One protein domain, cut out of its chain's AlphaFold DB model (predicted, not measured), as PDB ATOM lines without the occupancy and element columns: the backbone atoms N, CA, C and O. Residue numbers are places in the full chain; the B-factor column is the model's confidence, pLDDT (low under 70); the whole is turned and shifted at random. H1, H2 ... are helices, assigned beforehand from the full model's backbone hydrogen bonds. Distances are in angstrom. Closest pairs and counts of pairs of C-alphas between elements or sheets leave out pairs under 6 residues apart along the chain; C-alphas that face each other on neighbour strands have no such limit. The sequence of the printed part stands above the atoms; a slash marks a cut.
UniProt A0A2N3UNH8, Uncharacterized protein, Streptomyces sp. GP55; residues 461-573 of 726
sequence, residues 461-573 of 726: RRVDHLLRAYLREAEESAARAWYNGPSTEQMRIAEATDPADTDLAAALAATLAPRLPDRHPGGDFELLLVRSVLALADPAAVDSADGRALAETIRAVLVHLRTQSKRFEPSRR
ATOM      1  N   ARG A 461      29.319 -40.769  26.598       95.88
ATOM      2  CA  ARG A 461      30.500 -41.147  27.394       95.88
ATOM      3  C   ARG A 461      31.035 -42.532  27.029       95.88
ATOM      4  O   ARG A 461      32.243 -42.725  26.880       95.88
ATOM      5  N   ARG A 462      30.135 -43.509  26.873       94.38
ATOM      6  CA  ARG A 462      30.483 -44.883  26.488       94.38
ATOM      7  C   ARG A 462      31.157 -44.917  25.119       94.38
ATOM      8  O   ARG A 462      32.197 -45.554  24.965       94.38
ATOM      9  N   VAL A 463      30.557 -44.264  24.126       94.88
ATOM     10  CA  VAL A 463      31.075 -44.283  22.753       94.88
ATOM     11  C   VAL A 463      32.374 -43.477  22.637       94.88
ATOM     12  O   VAL A 463      33.295 -43.922  21.953       94.88
ATOM     13  N   ASP A 464      32.510 -42.367  23.370       96.69
ATOM     14  CA  ASP A 464      33.743 -41.570  23.428       96.69
ATOM     15  C   ASP A 464      34.934 -42.403  23.917       96.69
ATOM     16  O   ASP A 464      36.004 -42.380  23.308       96.69
ATOM     17  N   HIS A 465      34.744 -43.217  24.962       94.69
ATOM     18  CA  HIS A 465      35.787 -44.117  25.457       94.69
ATOM     19  C   HIS A 465      36.298 -45.075  24.364       94.69
ATOM     20  O   HIS A 465      37.510 -45.255  24.211       94.69
ATOM     21  N   LEU A 466      35.385 -45.661  23.583       94.31
ATOM     22  CA  LEU A 466      35.723 -46.573  22.486       94.31
ATOM     23  C   LEU A 466      36.424 -45.842  21.332       94.31
ATOM     24  O   LEU A 466      37.437 -46.325  20.829       94.31
ATOM     25  N   LEU A 467      35.948 -44.652  20.954       95.81
ATOM     26  CA  LEU A 467      36.579 -43.849  19.905       95.81
ATOM     27  C   LEU A 467      37.971 -43.352  20.291       95.81
ATOM     28  O   LEU A 467      38.863 -43.339  19.447       95.81
ATOM     29  N   ARG A 468      38.200 -42.987  21.556       96.25
ATOM     30  CA  ARG A 468      39.541 -42.629  22.040       96.25
ATOM     31  C   ARG A 468      40.493 -43.816  22.007       96.25
ATOM     32  O   ARG A 468      41.663 -43.635  21.686       96.25
ATOM     33  N   ALA A 469      40.016 -45.012  22.358       94.12
ATOM     34  CA  ALA A 469      40.817 -46.227  22.247       94.12
ATOM     35  C   ALA A 469      41.203 -46.494  20.787       94.12
ATOM     36  O   ALA A 469      42.385 -46.666  20.501       94.12
ATOM     37  N   TYR A 470      40.232 -46.400  19.874       94.44
ATOM     38  CA  TYR A 470      40.461 -46.511  18.436       94.44
ATOM     39  C   TYR A 470      41.464 -45.466  17.916       94.44
ATOM     40  O   TYR A 470      42.391 -45.812  17.190       94.44
ATOM     41  N   LEU A 471      41.321 -44.192  18.305       95.31
ATOM     42  CA  LEU A 471      42.230 -43.125  17.875       95.31
ATOM     43  C   LEU A 471      43.668 -43.383  18.339       95.31
ATOM     44  O   LEU A 471      44.586 -43.268  17.532       95.31
ATOM     45  N   ARG A 472      43.865 -43.778  19.604       95.19
ATOM     46  CA  ARG A 472      45.199 -44.125  20.122       95.19
ATOM     47  C   ARG A 472      45.819 -45.280  19.345       95.19
ATOM     48  O   ARG A 472      46.969 -45.185  18.934       95.19
ATOM     49  N   GLU A 473      45.057 -46.343  19.097       91.38
ATOM     50  CA  GLU A 473      45.537 -47.487  18.319       91.38
ATOM     51  C   GLU A 473      45.882 -47.094  16.874       91.38
ATOM     52  O   GLU A 473      46.895 -47.544  16.333       91.38
ATOM     53  N   ALA A 474      45.085 -46.219  16.256       89.44
ATOM     54  CA  ALA A 474      45.351 -45.691  14.923       89.44
ATOM     55  C   ALA A 474      46.629 -44.834  14.887       89.44
ATOM     56  O   ALA A 474      47.442 -44.990  13.977       89.44
ATOM     57  N   GLU A 475      46.849 -43.976  15.886       91.88
ATOM     58  CA  GLU A 475      48.061 -43.158  16.024       91.88
ATOM     59  C   GLU A 475      49.311 -44.010  16.273       91.88
ATOM     60  O   GLU A 475      50.333 -43.824  15.605       91.88
ATOM     61  N   GLU A 476      49.224 -44.986  17.177       90.44
ATOM     62  CA  GLU A 476      50.295 -45.947  17.439       90.44
ATOM     63  C   GLU A 476      50.617 -46.774  16.196       90.44
ATOM     64  O   GLU A 476      51.787 -46.974  15.865       90.44
ATOM     65  N   SER A 477      49.588 -47.228  15.476       84.81
ATOM     66  CA  SER A 477      49.748 -47.943  14.213       84.81
ATOM     67  C   SER A 477      50.415 -47.052  13.172       84.81
ATOM     68  O   SER A 477      51.381 -47.483  12.556       84.81
ATOM     69  N   ALA A 478      50.001 -45.790  13.036       85.25
ATOM     70  CA  ALA A 478      50.573 -44.842  12.079       85.25
ATOM     71  C   ALA A 478      52.062 -44.527  12.310       85.25
ATOM     72  O   ALA A 478      52.743 -44.071  11.380       85.25
ATOM     73  N   ALA A 479      52.572 -44.779  13.520       83.50
ATOM     74  CA  ALA A 479      53.988 -44.685  13.861       83.50
ATOM     75  C   ALA A 479      54.802 -45.934  13.464       83.50
ATOM     76  O   ALA A 479      56.033 -45.876  13.413       83.50
ATOM     77  N   ARG A 480      54.151 -47.069  13.168       78.69
ATOM     78  CA  ARG A 480      54.821 -48.326  12.797       78.69
ATOM     79  C   ARG A 480      55.224 -48.324  11.323       78.69
ATOM     80  O   ARG A 480      54.475 -47.898  10.450       78.69
ATOM     81  N   ALA A 481      56.400 -48.883  11.032       69.12
ATOM     82  CA  ALA A 481      56.957 -48.929   9.675       69.12
ATOM     83  C   ALA A 481      56.135 -49.772   8.679       69.12
ATOM     84  O   ALA A 481      56.270 -49.587   7.474       69.12
ATOM     85  N   TRP A 482      55.301 -50.689   9.174       70.62
ATOM     86  CA  TRP A 482      54.450 -51.574   8.369       70.62
ATOM     87  C   TRP A 482      53.023 -51.045   8.168       70.62
ATOM     88  O   TRP A 482      52.185 -51.729   7.584       70.62
ATOM     89  N   TYR A 483      52.710 -49.847   8.666       77.25
ATOM     90  CA  TYR A 483      51.376 -49.276   8.527       77.25
ATOM     91  C   TYR A 483      51.073 -48.863   7.084       77.25
ATOM     92  O   TYR A 483      51.751 -48.016   6.504       77.25
ATOM     93  N   ASN A 484      49.999 -49.431   6.535       73.44
ATOM     94  CA  ASN A 484      49.607 -49.300   5.127       73.44
ATOM     95  C   ASN A 484      48.508 -48.249   4.879       73.44
ATOM     96  O   ASN A 484      47.821 -48.302   3.850       73.44
ATOM     97  N   GLY A 485      48.332 -47.319   5.821       84.88
ATOM     98  CA  GLY A 485      47.299 -46.290   5.770       84.88
ATOM     99  C   GLY A 485      45.911 -46.773   6.213       84.88
ATOM    100  O   GLY A 485      45.713 -47.967   6.457       84.88
ATOM    101  N   PRO A 486      44.946 -45.844   6.329       88.50
ATOM    102  CA  PRO A 486      43.553 -46.166   6.627       88.50
ATOM    103  C   PRO A 486      42.905 -46.987   5.504       88.50
ATOM    104  O   PRO A 486      43.346 -46.959   4.351       88.50
ATOM    105  N   SER A 487      41.841 -47.721   5.835       86.62
ATOM    106  CA  SER A 487      41.077 -48.494   4.852       86.62
ATOM    107  C   SER A 487      40.335 -47.582   3.866       86.62
ATOM    108  O   SER A 487      40.046 -46.420   4.163       86.62
ATOM    109  N   THR A 488      39.989 -48.108   2.686       82.69
ATOM    110  CA  THR A 488      39.210 -47.374   1.670       82.69
ATOM    111  C   THR A 488      37.901 -46.829   2.236       82.69
ATOM    112  O   THR A 488      37.527 -45.693   1.956       82.69
ATOM    113  N   GLU A 489      37.239 -47.604   3.089       86.12
ATOM    114  CA  GLU A 489      36.004 -47.207   3.758       86.12
ATOM    115  C   GLU A 489      36.207 -46.079   4.775       86.12
ATOM    116  O   GLU A 489      35.491 -45.079   4.730       86.12
ATOM    117  N   GLN A 490      37.225 -46.182   5.636       91.94
ATOM    118  CA  GLN A 490      37.572 -45.125   6.592       91.94
ATOM    119  C   GLN A 490      37.854 -43.800   5.876       91.94
ATOM    120  O   GLN A 490      37.416 -42.741   6.324       91.94
ATOM    121  N   MET A 491      38.556 -43.864   4.743       89.69
ATOM    122  CA  MET A 491      38.843 -42.690   3.923       89.69
ATOM    123  C   MET A 491      37.589 -42.121   3.273       89.69
ATOM    124  O   MET A 491      37.381 -40.917   3.368       89.69
ATOM    125  N   ARG A 492      36.732 -42.966   2.683       91.12
ATOM    126  CA  ARG A 492      35.449 -42.543   2.101       91.12
ATOM    127  C   ARG A 492      34.628 -41.752   3.117       91.12
ATOM    128  O   ARG A 492      34.145 -40.670   2.797       91.12
ATOM    129  N   ILE A 493      34.504 -42.265   4.341       93.25
ATOM    130  CA  ILE A 493      33.748 -41.604   5.413       93.25
ATOM    131  C   ILE A 493      34.413 -40.284   5.821       93.25
ATOM    132  O   ILE A 493      33.737 -39.259   5.939       93.25
ATOM    133  N   ALA A 494      35.737 -40.293   6.009       93.44
ATOM    134  CA  ALA A 494      36.488 -39.109   6.413       93.44
ATOM    135  C   ALA A 494      36.467 -38.000   5.352       93.44
ATOM    136  O   ALA A 494      36.388 -36.823   5.695       93.44
ATOM    137  N   GLU A 495      36.529 -38.341   4.067       91.25
ATOM    138  CA  GLU A 495      36.495 -37.385   2.957       91.25
ATOM    139  C   GLU A 495      35.083 -36.834   2.723       91.25
ATOM    140  O   GLU A 495      34.940 -35.635   2.488       91.25
ATOM    141  N   ALA A 496      34.047 -37.665   2.872       93.88
ATOM    142  CA  ALA A 496      32.654 -37.252   2.706       93.88
ATOM    143  C   ALA A 496      32.104 -36.412   3.876       93.88
ATOM    144  O   ALA A 496      31.174 -35.635   3.675       93.88
ATOM    145  N   THR A 497      32.677 -36.527   5.079       95.31
ATOM    146  CA  THR A 497      32.193 -35.815   6.278       95.31
ATOM    147  C   THR A 497      33.096 -34.639   6.627       95.31
ATOM    148  O   THR A 497      34.268 -34.853   6.939       95.31
ATOM    149  N   ASP A 498      32.579 -33.407   6.627       94.38
ATOM    150  CA  ASP A 498      33.334 -32.235   7.088       94.38
ATOM    151  C   ASP A 498      33.424 -32.192   8.631       94.38
ATOM    152  O   ASP A 498      32.407 -31.999   9.294       94.38
ATOM    153  N   PRO A 499      34.614 -32.344   9.249       92.44
ATOM    154  CA  PRO A 499      34.760 -32.255  10.700       92.44
ATOM    155  C   PRO A 499      34.473 -30.848  11.247       92.44
ATOM    156  O   PRO A 499      34.289 -30.701  12.455       92.44
ATOM    157  N   ALA A 500      34.461 -29.818  10.392       93.25
ATOM    158  CA  ALA A 500      34.113 -28.454  10.778       93.25
ATOM    159  C   ALA A 500      32.597 -28.188  10.782       93.25
ATOM    160  O   ALA A 500      32.193 -27.082  11.150       93.25
ATOM    161  N   ASP A 501      31.769 -29.166  10.394       93.06
ATOM    162  CA  ASP A 501      30.319 -29.002  10.401       93.06
ATOM    163  C   ASP A 501      29.813 -28.698  11.823       93.06
ATOM    164  O   ASP A 501      30.223 -29.314  12.818       93.06
ATOM    165  N   THR A 502      28.927 -27.706  11.911       89.69
ATOM    166  CA  THR A 502      28.258 -27.321  13.154       89.69
ATOM    167  C   THR A 502      27.366 -28.437  13.681       89.69
ATOM    168  O   THR A 502      27.272 -28.597  14.896       89.69
ATOM    169  N   ASP A 503      26.769 -29.228  12.785       92.75
ATOM    170  CA  ASP A 503      25.980 -30.413  13.115       92.75
ATOM    171  C   ASP A 503      26.691 -31.675  12.608       92.75
ATOM    172  O   ASP A 503      26.315 -32.327  11.630       92.75
ATOM    173  N   LEU A 504      27.778 -32.015  13.303       92.31
ATOM    174  CA  LEU A 504      28.612 -33.168  12.977       92.31
ATOM    175  C   LEU A 504      27.823 -34.489  12.980       92.31
ATOM    176  O   LEU A 504      28.132 -35.387  12.197       92.31
ATOM    177  N   ALA A 505      26.811 -34.621  13.843       93.31
ATOM    178  CA  ALA A 505      25.983 -35.820  13.911       93.31
ATOM    179  C   ALA A 505      25.115 -35.966  12.653       93.31
ATOM    180  O   ALA A 505      25.077 -37.053  12.073       93.31
ATOM    181  N   ALA A 506      24.490 -34.880  12.181       94.31
ATOM    182  CA  ALA A 506      23.739 -34.886  10.927       94.31
ATOM    183  C   ALA A 506      24.640 -35.136   9.707       94.31
ATOM    184  O   ALA A 506      24.282 -35.934   8.837       94.31
ATOM    185  N   ALA A 507      25.827 -34.523   9.663       94.50
ATOM    186  CA  ALA A 507      26.800 -34.749   8.592       94.50
ATOM    187  C   ALA A 507      27.242 -36.222   8.521       94.50
ATOM    188  O   ALA A 507      27.264 -36.825   7.446       94.50
ATOM    189  N   LEU A 508      27.531 -36.840   9.671       94.94
ATOM    190  CA  LEU A 508      27.849 -38.268   9.749       94.94
ATOM    191  C   LEU A 508      26.659 -39.140   9.359       94.94
ATOM    192  O   LEU A 508      26.839 -40.098   8.612       94.94
ATOM    193  N   ALA A 509      25.449 -38.820   9.820       94.69
ATOM    194  CA  ALA A 509      24.247 -39.566   9.461       94.69
ATOM    195  C   ALA A 509      24.020 -39.574   7.940       94.69
ATOM    196  O   ALA A 509      23.698 -40.620   7.375       94.69
ATOM    197  N   ALA A 510      24.245 -38.439   7.271       94.88
ATOM    198  CA  ALA A 510      24.149 -38.328   5.819       94.88
ATOM    199  C   ALA A 510      25.208 -39.180   5.096       94.88
ATOM    200  O   ALA A 510      24.886 -39.861   4.124       94.88
ATOM    201  N   THR A 511      26.450 -39.188   5.589       94.81
ATOM    202  CA  THR A 511      27.550 -39.983   5.014       94.81
ATOM    203  C   THR A 511      27.376 -41.489   5.225       94.81
ATOM    204  O   THR A 511      27.656 -42.283   4.321       94.81
ATOM    205  N   LEU A 512      26.956 -41.890   6.426       93.88
ATOM    206  CA  LEU A 512      26.831 -43.292   6.830       93.88
ATOM    207  C   LEU A 512      25.547 -43.928   6.289       93.88
ATOM    208  O   LEU A 512      25.513 -45.137   6.081       93.88
ATOM    209  N   ALA A 513      24.494 -43.131   6.064       92.19
ATOM    210  CA  ALA A 513      23.167 -43.604   5.667       92.19
ATOM    211  C   ALA A 513      22.712 -44.821   6.512       92.19
ATOM    212  O   ALA A 513      22.500 -45.917   5.972       92.19
ATOM    213  N   PRO A 514      22.623 -44.667   7.851       89.81
ATOM    214  CA  PRO A 514      22.341 -45.773   8.757       89.81
ATOM    215  C   PRO A 514      21.023 -46.449   8.377       89.81
ATOM    216  O   PRO A 514      20.011 -45.789   8.155       89.81
ATOM    217  N   ARG A 515      21.031 -47.784   8.320       87.06
ATOM    218  CA  ARG A 515      19.897 -48.583   7.818       87.06
ATOM    219  C   ARG A 515      18.932 -49.035   8.916       87.06
ATOM    220  O   ARG A 515      18.067 -49.853   8.667       87.06
ATOM    221  N   LEU A 516      19.062 -48.493  10.125       85.50
ATOM    222  CA  LEU A 516      18.277 -48.919  11.287       85.50
ATOM    223  C   LEU A 516      16.787 -48.536  11.119       85.50
ATOM    224  O   LEU A 516      16.506 -47.371  10.828       85.50
ATOM    225  N   PRO A 517      15.825 -49.448  11.371       78.88
ATOM    226  CA  PRO A 517      15.962 -50.654  12.189       78.88
ATOM    227  C   PRO A 517      16.546 -51.883  11.495       78.88
ATOM    228  O   PRO A 517      16.988 -52.789  12.202       78.88
ATOM    229  N   ASP A 518      16.617 -51.886  10.163       83.88
ATOM    230  CA  ASP A 518      17.288 -52.952   9.427       83.88
ATOM    231  C   ASP A 518      18.764 -53.019   9.816       83.88
ATOM    232  O   ASP A 518      19.386 -52.053  10.279       83.88
ATOM    233  N   ARG A 519      19.353 -54.192   9.603       85.56
ATOM    234  CA  ARG A 519      20.762 -54.407   9.894       85.56
ATOM    235  C   ARG A 519      21.619 -53.431   9.084       85.56
ATOM    236  O   ARG A 519      21.646 -53.482   7.854       85.56
ATOM    237  N   HIS A 520      22.377 -52.594   9.783       87.50
ATOM    238  CA  HIS A 520      23.444 -51.809   9.183       87.50
ATOM    239  C   HIS A 520      24.709 -52.681   9.117       87.50
ATOM    240  O   HIS A 520      25.265 -53.012  10.174       87.50
ATOM    241  N   PRO A 521      25.135 -53.123   7.917       85.75
ATOM    242  CA  PRO A 521      26.429 -53.769   7.755       85.75
ATOM    243  C   PRO A 521      27.530 -52.715   7.900       85.75
ATOM    244  O   PRO A 521      27.271 -51.536   7.689       85.75
ATOM    245  N   GLY A 522      28.739 -53.136   8.239       84.31
ATOM    246  CA  GLY A 522      29.885 -52.234   8.275       84.31
ATOM    247  C   GLY A 522      31.013 -52.791   9.125       84.31
ATOM    248  O   GLY A 522      30.788 -53.637   9.997       84.31
ATOM    249  N   GLY A 523      32.227 -52.309   8.873       87.81
ATOM    250  CA  GLY A 523      33.376 -52.604   9.724       87.81
ATOM    251  C   GLY A 523      33.273 -51.919  11.092       87.81
ATOM    252  O   GLY A 523      32.510 -50.972  11.281       87.81
ATOM    253  N   ASP A 524      34.092 -52.351  12.053       88.44
ATOM    254  CA  ASP A 524      34.070 -51.875  13.448       88.44
ATOM    255  C   ASP A 524      34.082 -50.348  13.585       88.44
ATOM    256  O   ASP A 524      33.379 -49.791  14.427       88.44
ATOM    257  N   PHE A 525      34.844 -49.666  12.725       92.06
ATOM    258  CA  PHE A 525      34.903 -48.209  12.693       92.06
ATOM    259  C   PHE A 525      33.575 -47.567  12.268       92.06
ATOM    260  O   PHE A 525      33.113 -46.625  12.909       92.06
ATOM    261  N   GLU A 526      32.951 -48.075  11.204       93.62
ATOM    262  CA  GLU A 526      31.674 -47.560  10.708       93.62
ATOM    263  C   GLU A 526      30.568 -47.785  11.741       93.62
ATOM    264  O   GLU A 526      29.850 -46.849  12.096       93.62
ATOM    265  N   LEU A 527      30.500 -48.989  12.322       93.31
ATOM    266  CA  LEU A 527      29.549 -49.297  13.392       93.31
ATOM    267  C   LEU A 527      29.768 -48.388  14.612       93.31
ATOM    268  O   LEU A 527      28.810 -47.922  15.234       93.31
ATOM    269  N   LEU A 528      31.022 -48.086  14.954       94.19
ATOM    270  CA  LEU A 528      31.336 -47.162  16.038       94.19
ATOM    271  C   LEU A 528      30.845 -45.738  15.735       94.19
ATOM    272  O   LEU A 528      30.258 -45.111  16.614       94.19
ATOM    273  N   LEU A 529      30.995 -45.249  14.500       96.06
ATOM    274  CA  LEU A 529      30.462 -43.943  14.097       96.06
ATOM    275  C   LEU A 529      28.929 -43.907  14.061       96.06
ATOM    276  O   LEU A 529      28.344 -42.913  14.486       96.06
ATOM    277  N   VAL A 530      28.261 -44.981  13.629       95.69
ATOM    278  CA  VAL A 530      26.792 -45.074  13.703       95.69
ATOM    279  C   VAL A 530      26.321 -45.008  15.156       95.69
ATOM    280  O   VAL A 530      25.377 -44.281  15.464       95.69
ATOM    281  N   ARG A 531      27.005 -45.696  16.081       94.56
ATOM    282  CA  ARG A 531      26.736 -45.568  17.523       94.56
ATOM    283  C   ARG A 531      26.951 -44.142  18.027       94.56
ATOM    284  O   ARG A 531      26.155 -43.684  18.839       94.56
ATOM    285  N   SER A 532      27.965 -43.433  17.534       96.19
ATOM    286  CA  SER A 532      28.187 -42.023  17.874       96.19
ATOM    287  C   SER A 532      27.047 -41.124  17.413       96.19
ATOM    288  O   SER A 532      26.595 -40.284  18.183       96.19
ATOM    289  N   VAL A 533      26.554 -41.318  16.184       96.12
ATOM    290  CA  VAL A 533      25.395 -40.578  15.658       96.12
ATOM    291  C   VAL A 533      24.170 -40.813  16.534       96.12
ATOM    292  O   VAL A 533      23.493 -39.861  16.900       96.12
ATOM    293  N   LEU A 534      23.911 -42.063  16.925       93.81
ATOM    294  CA  LEU A 534      22.791 -42.397  17.807       93.81
ATOM    295  C   LEU A 534      22.947 -41.795  19.209       93.81
ATOM    296  O   LEU A 534      21.975 -41.298  19.766       93.81
ATOM    297  N   ALA A 535      24.156 -41.814  19.774       94.12
ATOM    298  CA  ALA A 535      24.435 -41.216  21.078       94.12
ATOM    299  C   ALA A 535      24.275 -39.685  21.072       94.12
ATOM    300  O   ALA A 535      23.914 -39.107  22.091       94.12
ATOM    301  N   LEU A 536      24.526 -39.040  19.930       95.19
ATOM    302  CA  LEU A 536      24.337 -37.603  19.716       95.19
ATOM    303  C   LEU A 536      22.953 -37.257  19.133       95.19
ATOM    304  O   LEU A 536      22.719 -36.111  18.772       95.19
ATOM    305  N   ALA A 537      22.030 -38.217  19.022       91.38
ATOM    306  CA  ALA A 537      20.673 -37.940  18.549       91.38
ATOM    307  C   ALA A 537      19.785 -37.314  19.641       91.38
ATOM    308  O   ALA A 537      18.790 -36.666  19.323       91.38
ATOM    309  N   ASP A 538      20.134 -37.510  20.917       89.06
ATOM    310  CA  ASP A 538      19.449 -36.892  22.052       89.06
ATOM    311  C   ASP A 538      20.026 -35.486  22.323       89.06
ATOM    312  O   ASP A 538      21.216 -35.374  22.646       89.06
ATOM    313  N   PRO A 539      19.217 -34.409  22.250       90.50
ATOM    314  CA  PRO A 539      19.663 -33.056  22.582       90.50
ATOM    315  C   PRO A 539      20.307 -32.940  23.972       90.50
ATOM    316  O   PRO A 539      21.295 -32.225  24.131       90.50
ATOM    317  N   ALA A 540      19.806 -33.677  24.972       91.31
ATOM    318  CA  ALA A 540      20.368 -33.658  26.322       91.31
ATOM    319  C   ALA A 540      21.784 -34.254  26.360       91.31
ATOM    320  O   ALA A 540      22.649 -33.761  27.089       91.31
ATOM    321  N   ALA A 541      22.041 -35.277  25.541       91.81
ATOM    322  CA  ALA A 541      23.370 -35.845  25.378       91.81
ATOM    323  C   ALA A 541      24.294 -34.865  24.643       91.81
ATOM    324  O   ALA A 541      25.405 -34.628  25.115       91.81
ATOM    325  N   VAL A 542      23.837 -34.251  23.545       92.56
ATOM    326  CA  VAL A 542      24.609 -33.280  22.740       92.56
ATOM    327  C   VAL A 542      25.066 -32.083  23.574       92.56
ATOM    328  O   VAL A 542      26.240 -31.705  23.527       92.56
ATOM    329  N   ASP A 543      24.166 -31.528  24.387       93.31
ATOM    330  CA  ASP A 543      24.436 -30.353  25.221       93.31
ATOM    331  C   ASP A 543      25.247 -30.679  26.489       93.31
ATOM    332  O   ASP A 543      25.706 -29.775  27.205       93.31
ATOM    333  N   SER A 544      25.482 -31.959  26.776       96.94
ATOM    334  CA  SER A 544      26.297 -32.393  27.908       96.94
ATOM    335  C   SER A 544      27.804 -32.205  27.662       96.94
ATOM    336  O   SER A 544      28.278 -31.966  26.548       96.94
ATOM    337  N   ALA A 545      28.603 -32.314  28.730       97.12
ATOM    338  CA  ALA A 545      30.062 -32.328  28.600       97.12
ATOM    339  C   ALA A 545      30.559 -33.570  27.840       97.12
ATOM    340  O   ALA A 545      31.483 -33.447  27.038       97.12
ATOM    341  N   ASP A 546      29.923 -34.727  28.051       97.25
ATOM    342  CA  ASP A 546      30.280 -35.979  27.378       97.25
ATOM    343  C   ASP A 546      29.925 -35.944  25.885       97.25
ATOM    344  O   ASP A 546      30.721 -36.388  25.065       97.25
ATOM    345  N   GLY A 547      28.785 -35.354  25.504       96.94
ATOM    346  CA  GLY A 547      28.408 -35.162  24.097       96.94
ATOM    347  C   GLY A 547      29.379 -34.260  23.348       96.94
ATOM    348  O   GLY A 547      29.855 -34.615  22.268       96.94
ATOM    349  N   ARG A 548      29.767 -33.127  23.953       96.75
ATOM    350  CA  ARG A 548      30.824 -32.263  23.403       96.75
ATOM    351  C   ARG A 548      32.170 -32.981  23.304       96.75
ATOM    352  O   ARG A 548      32.873 -32.798  22.312       96.75
ATOM    353  N   ALA A 549      32.526 -33.789  24.304       97.44
ATOM    354  CA  ALA A 549      33.762 -34.565  24.295       97.44
ATOM    355  C   ALA A 549      33.760 -35.623  23.179       97.44
ATOM    356  O   ALA A 549      34.748 -35.726  22.454       97.44
ATOM    357  N   LEU A 550      32.640 -36.332  22.997       97.88
ATOM    358  CA  LEU A 550      32.432 -37.291  21.916       97.88
ATOM    359  C   LEU A 550      32.558 -36.616  20.547       97.88
ATOM    360  O   LEU A 550      33.321 -37.084  19.704       97.88
ATOM    361  N   ALA A 551      31.859 -35.497  20.330       97.19
ATOM    362  CA  ALA A 551      31.943 -34.741  19.082       97.19
ATOM    363  C   ALA A 551      33.390 -34.331  18.765       97.19
ATOM    364  O   ALA A 551      33.845 -34.499  17.635       97.19
ATOM    365  N   GLU A 552      34.141 -33.864  19.764       97.50
ATOM    366  CA  GLU A 552      35.543 -33.488  19.585       97.50
ATOM    367  C   GLU A 552      36.439 -34.686  19.249       97.50
ATOM    368  O   GLU A 552      37.281 -34.600  18.354       97.50
ATOM    369  N   THR A 553      36.224 -35.836  19.891       98.12
ATOM    370  CA  THR A 553      36.940 -37.072  19.549       98.12
ATOM    371  C   THR A 553      36.636 -37.511  18.117       98.12
ATOM    372  O   THR A 553      37.556 -37.894  17.392       98.12
ATOM    373  N   ILE A 554      35.381 -37.411  17.661       97.81
ATOM    374  CA  ILE A 554      35.032 -37.721  16.268       97.81
ATOM    375  C   ILE A 554      35.755 -36.771  15.309       97.81
ATOM    376  O   ILE A 554      36.342 -37.235  14.331       97.81
ATOM    377  N   ARG A 555      35.796 -35.460  15.598       97.50
ATOM    378  CA  ARG A 555      36.573 -34.502  14.792       97.50
ATOM    379  C   ARG A 555      38.042 -34.887  14.733       97.50
ATOM    380  O   ARG A 555      38.600 -34.937  13.640       97.50
ATOM    381  N   ALA A 556      38.656 -35.199  15.873       97.31
ATOM    382  CA  ALA A 556      40.054 -35.612  15.940       97.31
ATOM    383  C   ALA A 556      40.319 -36.858  15.080       97.31
ATOM    384  O   ALA A 556      41.273 -36.878  14.304       97.31
ATOM    385  N   VAL A 557      39.429 -37.852  15.135       97.31
ATOM    386  CA  VAL A 557      39.494 -39.057  14.300       97.31
ATOM    387  C   VAL A 557      39.367 -38.726  12.812       97.31
ATOM    388  O   VAL A 557      40.195 -39.171  12.020       97.31
ATOM    389  N   LEU A 558      38.380 -37.923  12.408       96.88
ATOM    390  CA  LEU A 558      38.197 -37.538  11.004       96.88
ATOM    391  C   LEU A 558      39.383 -36.712  10.485       96.88
ATOM    392  O   LEU A 558      39.851 -36.937   9.369       96.88
ATOM    393  N   VAL A 559      39.919 -35.792  11.292       96.50
ATOM    394  CA  VAL A 559      41.118 -35.003  10.967       96.50
ATOM    395  C   VAL A 559      42.346 -35.903  10.846       96.50
ATOM    396  O   VAL A 559      43.116 -35.757   9.891       96.50
ATOM    397  N   HIS A 560      42.520 -36.859  11.761       95.06
ATOM    398  CA  HIS A 560      43.588 -37.852  11.692       95.06
ATOM    399  C   HIS A 560      43.484 -38.670  10.399       95.06
ATOM    400  O   HIS A 560      44.446 -38.733   9.634       95.06
ATOM    401  N   LEU A 561      42.305 -39.226  10.101       94.44
ATOM    402  CA  LEU A 561      42.060 -40.017   8.895       94.44
ATOM    403  C   LEU A 561      42.258 -39.202   7.615       94.44
ATOM    404  O   LEU A 561      42.873 -39.705   6.682       94.44
ATOM    405  N   ARG A 562      41.825 -37.937   7.568       93.81
ATOM    406  CA  ARG A 562      42.106 -37.024   6.445       93.81
ATOM    407  C   ARG A 562      43.600 -36.748   6.293       93.81
ATOM    408  O   ARG A 562      44.107 -36.694   5.175       93.81
ATOM    409  N   THR A 563      44.316 -36.585   7.402       93.44
ATOM    410  CA  THR A 563      45.771 -36.370   7.396       93.44
ATOM    411  C   THR A 563      46.499 -37.600   6.865       93.44
ATOM    412  O   THR A 563      47.348 -37.471   5.982       93.44
ATOM    413  N   GLN A 564      46.132 -38.799   7.330       89.81
ATOM    414  CA  GLN A 564      46.679 -40.040   6.785       89.81
ATOM    415  C   GLN A 564      46.256 -40.229   5.322       89.81
ATOM    416  O   GLN A 564      47.102 -40.506   4.486       89.81
ATOM    417  N   SER A 565      44.994 -39.990   4.967       87.19
ATOM    418  CA  SER A 565      44.511 -40.046   3.580       87.19
ATOM    419  C   SER A 565      45.383 -39.195   2.645       87.19
ATOM    420  O   SER A 565      45.867 -39.707   1.636       87.19
ATOM    421  N   LYS A 566      45.692 -37.942   3.011       87.56
ATOM    422  CA  LYS A 566      46.620 -37.081   2.252       87.56
ATOM    423  C   LYS A 566      48.038 -37.650   2.197       87.56
ATOM    424  O   LYS A 566      48.643 -37.694   1.132       87.56
ATOM    425  N   ARG A 567      48.567 -38.135   3.325       85.44
ATOM    426  CA  ARG A 567      49.893 -38.779   3.389       85.44
ATOM    427  C   ARG A 567      49.997 -39.982   2.441       85.44
ATOM    428  O   ARG A 567      51.046 -40.181   1.835       85.44
ATOM    429  N   PHE A 568      48.923 -40.760   2.312       81.25
ATOM    430  CA  PHE A 568      48.837 -41.960   1.476       81.25
ATOM    431  C   PHE A 568      48.176 -41.703   0.108       81.25
ATOM    432  O   PHE A 568      47.963 -42.630  -0.665       81.25
ATOM    433  N   GLU A 569      47.853 -40.461  -0.251       81.81
ATOM    434  CA  GLU A 569      47.289 -40.114  -1.562       81.81
ATOM    435  C   GLU A 569      48.156 -40.610  -2.737       81.81
ATOM    436  O   GLU A 569      47.607 -41.249  -3.641       81.81
ATOM    437  N   PRO A 570      49.502 -40.471  -2.710       76.25
ATOM    438  CA  PRO A 570      50.350 -40.984  -3.788       76.25
ATOM    439  C   PRO A 570      50.311 -42.513  -3.937       76.25
ATOM    440  O   PRO A 570      50.482 -43.047  -5.033       76.25
ATOM    441  N   SER A 571      50.090 -43.242  -2.844       71.94
ATOM    442  CA  SER A 571      49.980 -44.703  -2.853       71.94
ATOM    443  C   SER A 571      48.588 -45.196  -3.258       71.94
ATOM    444  O   SER A 571      48.433 -46.363  -3.614       71.94
ATOM    445  N   ARG A 572      47.573 -44.324  -3.237       74.12
ATOM    446  CA  ARG A 572      46.193 -44.643  -3.639       74.12
ATOM    447  C   ARG A 572      45.923 -44.404  -5.112       74.12
ATOM    448  O   ARG A 572      45.083 -45.091  -5.686       74.12
ATOM    449  N   ARG A 573      46.627 -43.450  -5.720       81.81
ATOM    450  CA  ARG A 573      46.523 -43.194  -7.156       81.81
ATOM    451  C   ARG A 573      46.814 -44.484  -7.929       81.81
ATOM    452  O   ARG A 573      47.721 -45.240  -7.571       81.81
TER     453      ARG A 573
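AT A GLANCE: This is residues 461 to 573 of the 726 residues of an uncharacterized protein of Streptomyces sp. GP55 (UniProt A0A2N3UNH8). Two long helices, H1 and H6, lie side by side and run the same way, and three shorter helices, H2, H3 and H4, pack over one side of the pair. H4 meets the first part of H1, H2 crosses H6 steeply, and H3 touches both H2 and H4; the four-residue H5 comes just before H6, and the equally short H7 follows at its far end. The printed part has 113 residues, with seven named helices in the order H1 to H7 and no named strand; the class is all helix. It is compact, with a radius of gyration of the C-alphas of 14.0 A, and spans 42 by 29 by 24 A.

HOW THE PARTS SIT: H1, residues 461 to 478, touches H6, residues 545 to 567, at a shallow tilt of 22 degrees, the same way; the closest C-alphas, of Asp 464 and Leu 550, are 4.7 A apart. With residues 463 to 467 alone, H1 touches H4, residues 524 to 535, at a shallow tilt of 30 degrees, opposite ways, the C-alphas of Val 463 and Ser 532 being closest at 6.1 A. H2, residues 488 to 496, touches residues 558 to 565 of H6 at a steep tilt of 67 degrees, only just short of about perpendicular; the closest C-alphas, of Ala 494 and Leu 558, are 5.1 A apart. H2 only just touches H3, residues 504 to 512, with 3 pairs of C-alphas within 8 A, Ala 496 and Thr 511 being closest at 6.2 A. H3 and H4 form a helical hairpin at 45 degrees, with the C-alphas of Ala 505 and Val 533 closest at 5.1 A. H5, residues 539 to 542, is close to H6 but not clearly touching, with the C-alphas of Ala 541 and Gly 547 closest at 5.2 A. H7, residues 569 to 572, and H6 meet only through their link. Every O i to N i+4 pair is within hydrogen-bond range in H1, H2, H3, H4 and H6; H5 and H7 are too short for such a pair.

IN THESE COORDINATES: H1 begins at C-alpha 461 (30.500, -41.147, 27.394) and is 25.5 A long from first to last C-alpha. H2 measures 12.1 A, H3 12.0 A and H4 16.3 A. After H5, H6 runs 32.7 A from C-alpha 545 (30.062, -32.328, 28.600). H7 ends at C-alpha 572 (46.193, -44.643, -3.639).

THE WHOLE: The two C-alphas farthest apart, of Ala 540 and Arg 573, are 43.5 A apart. The printed part has no cut. The link from H3 to H4, 11 residues, is long. The mean pLDDT of the printed part is 90.8, and residue 481 alone is under 70.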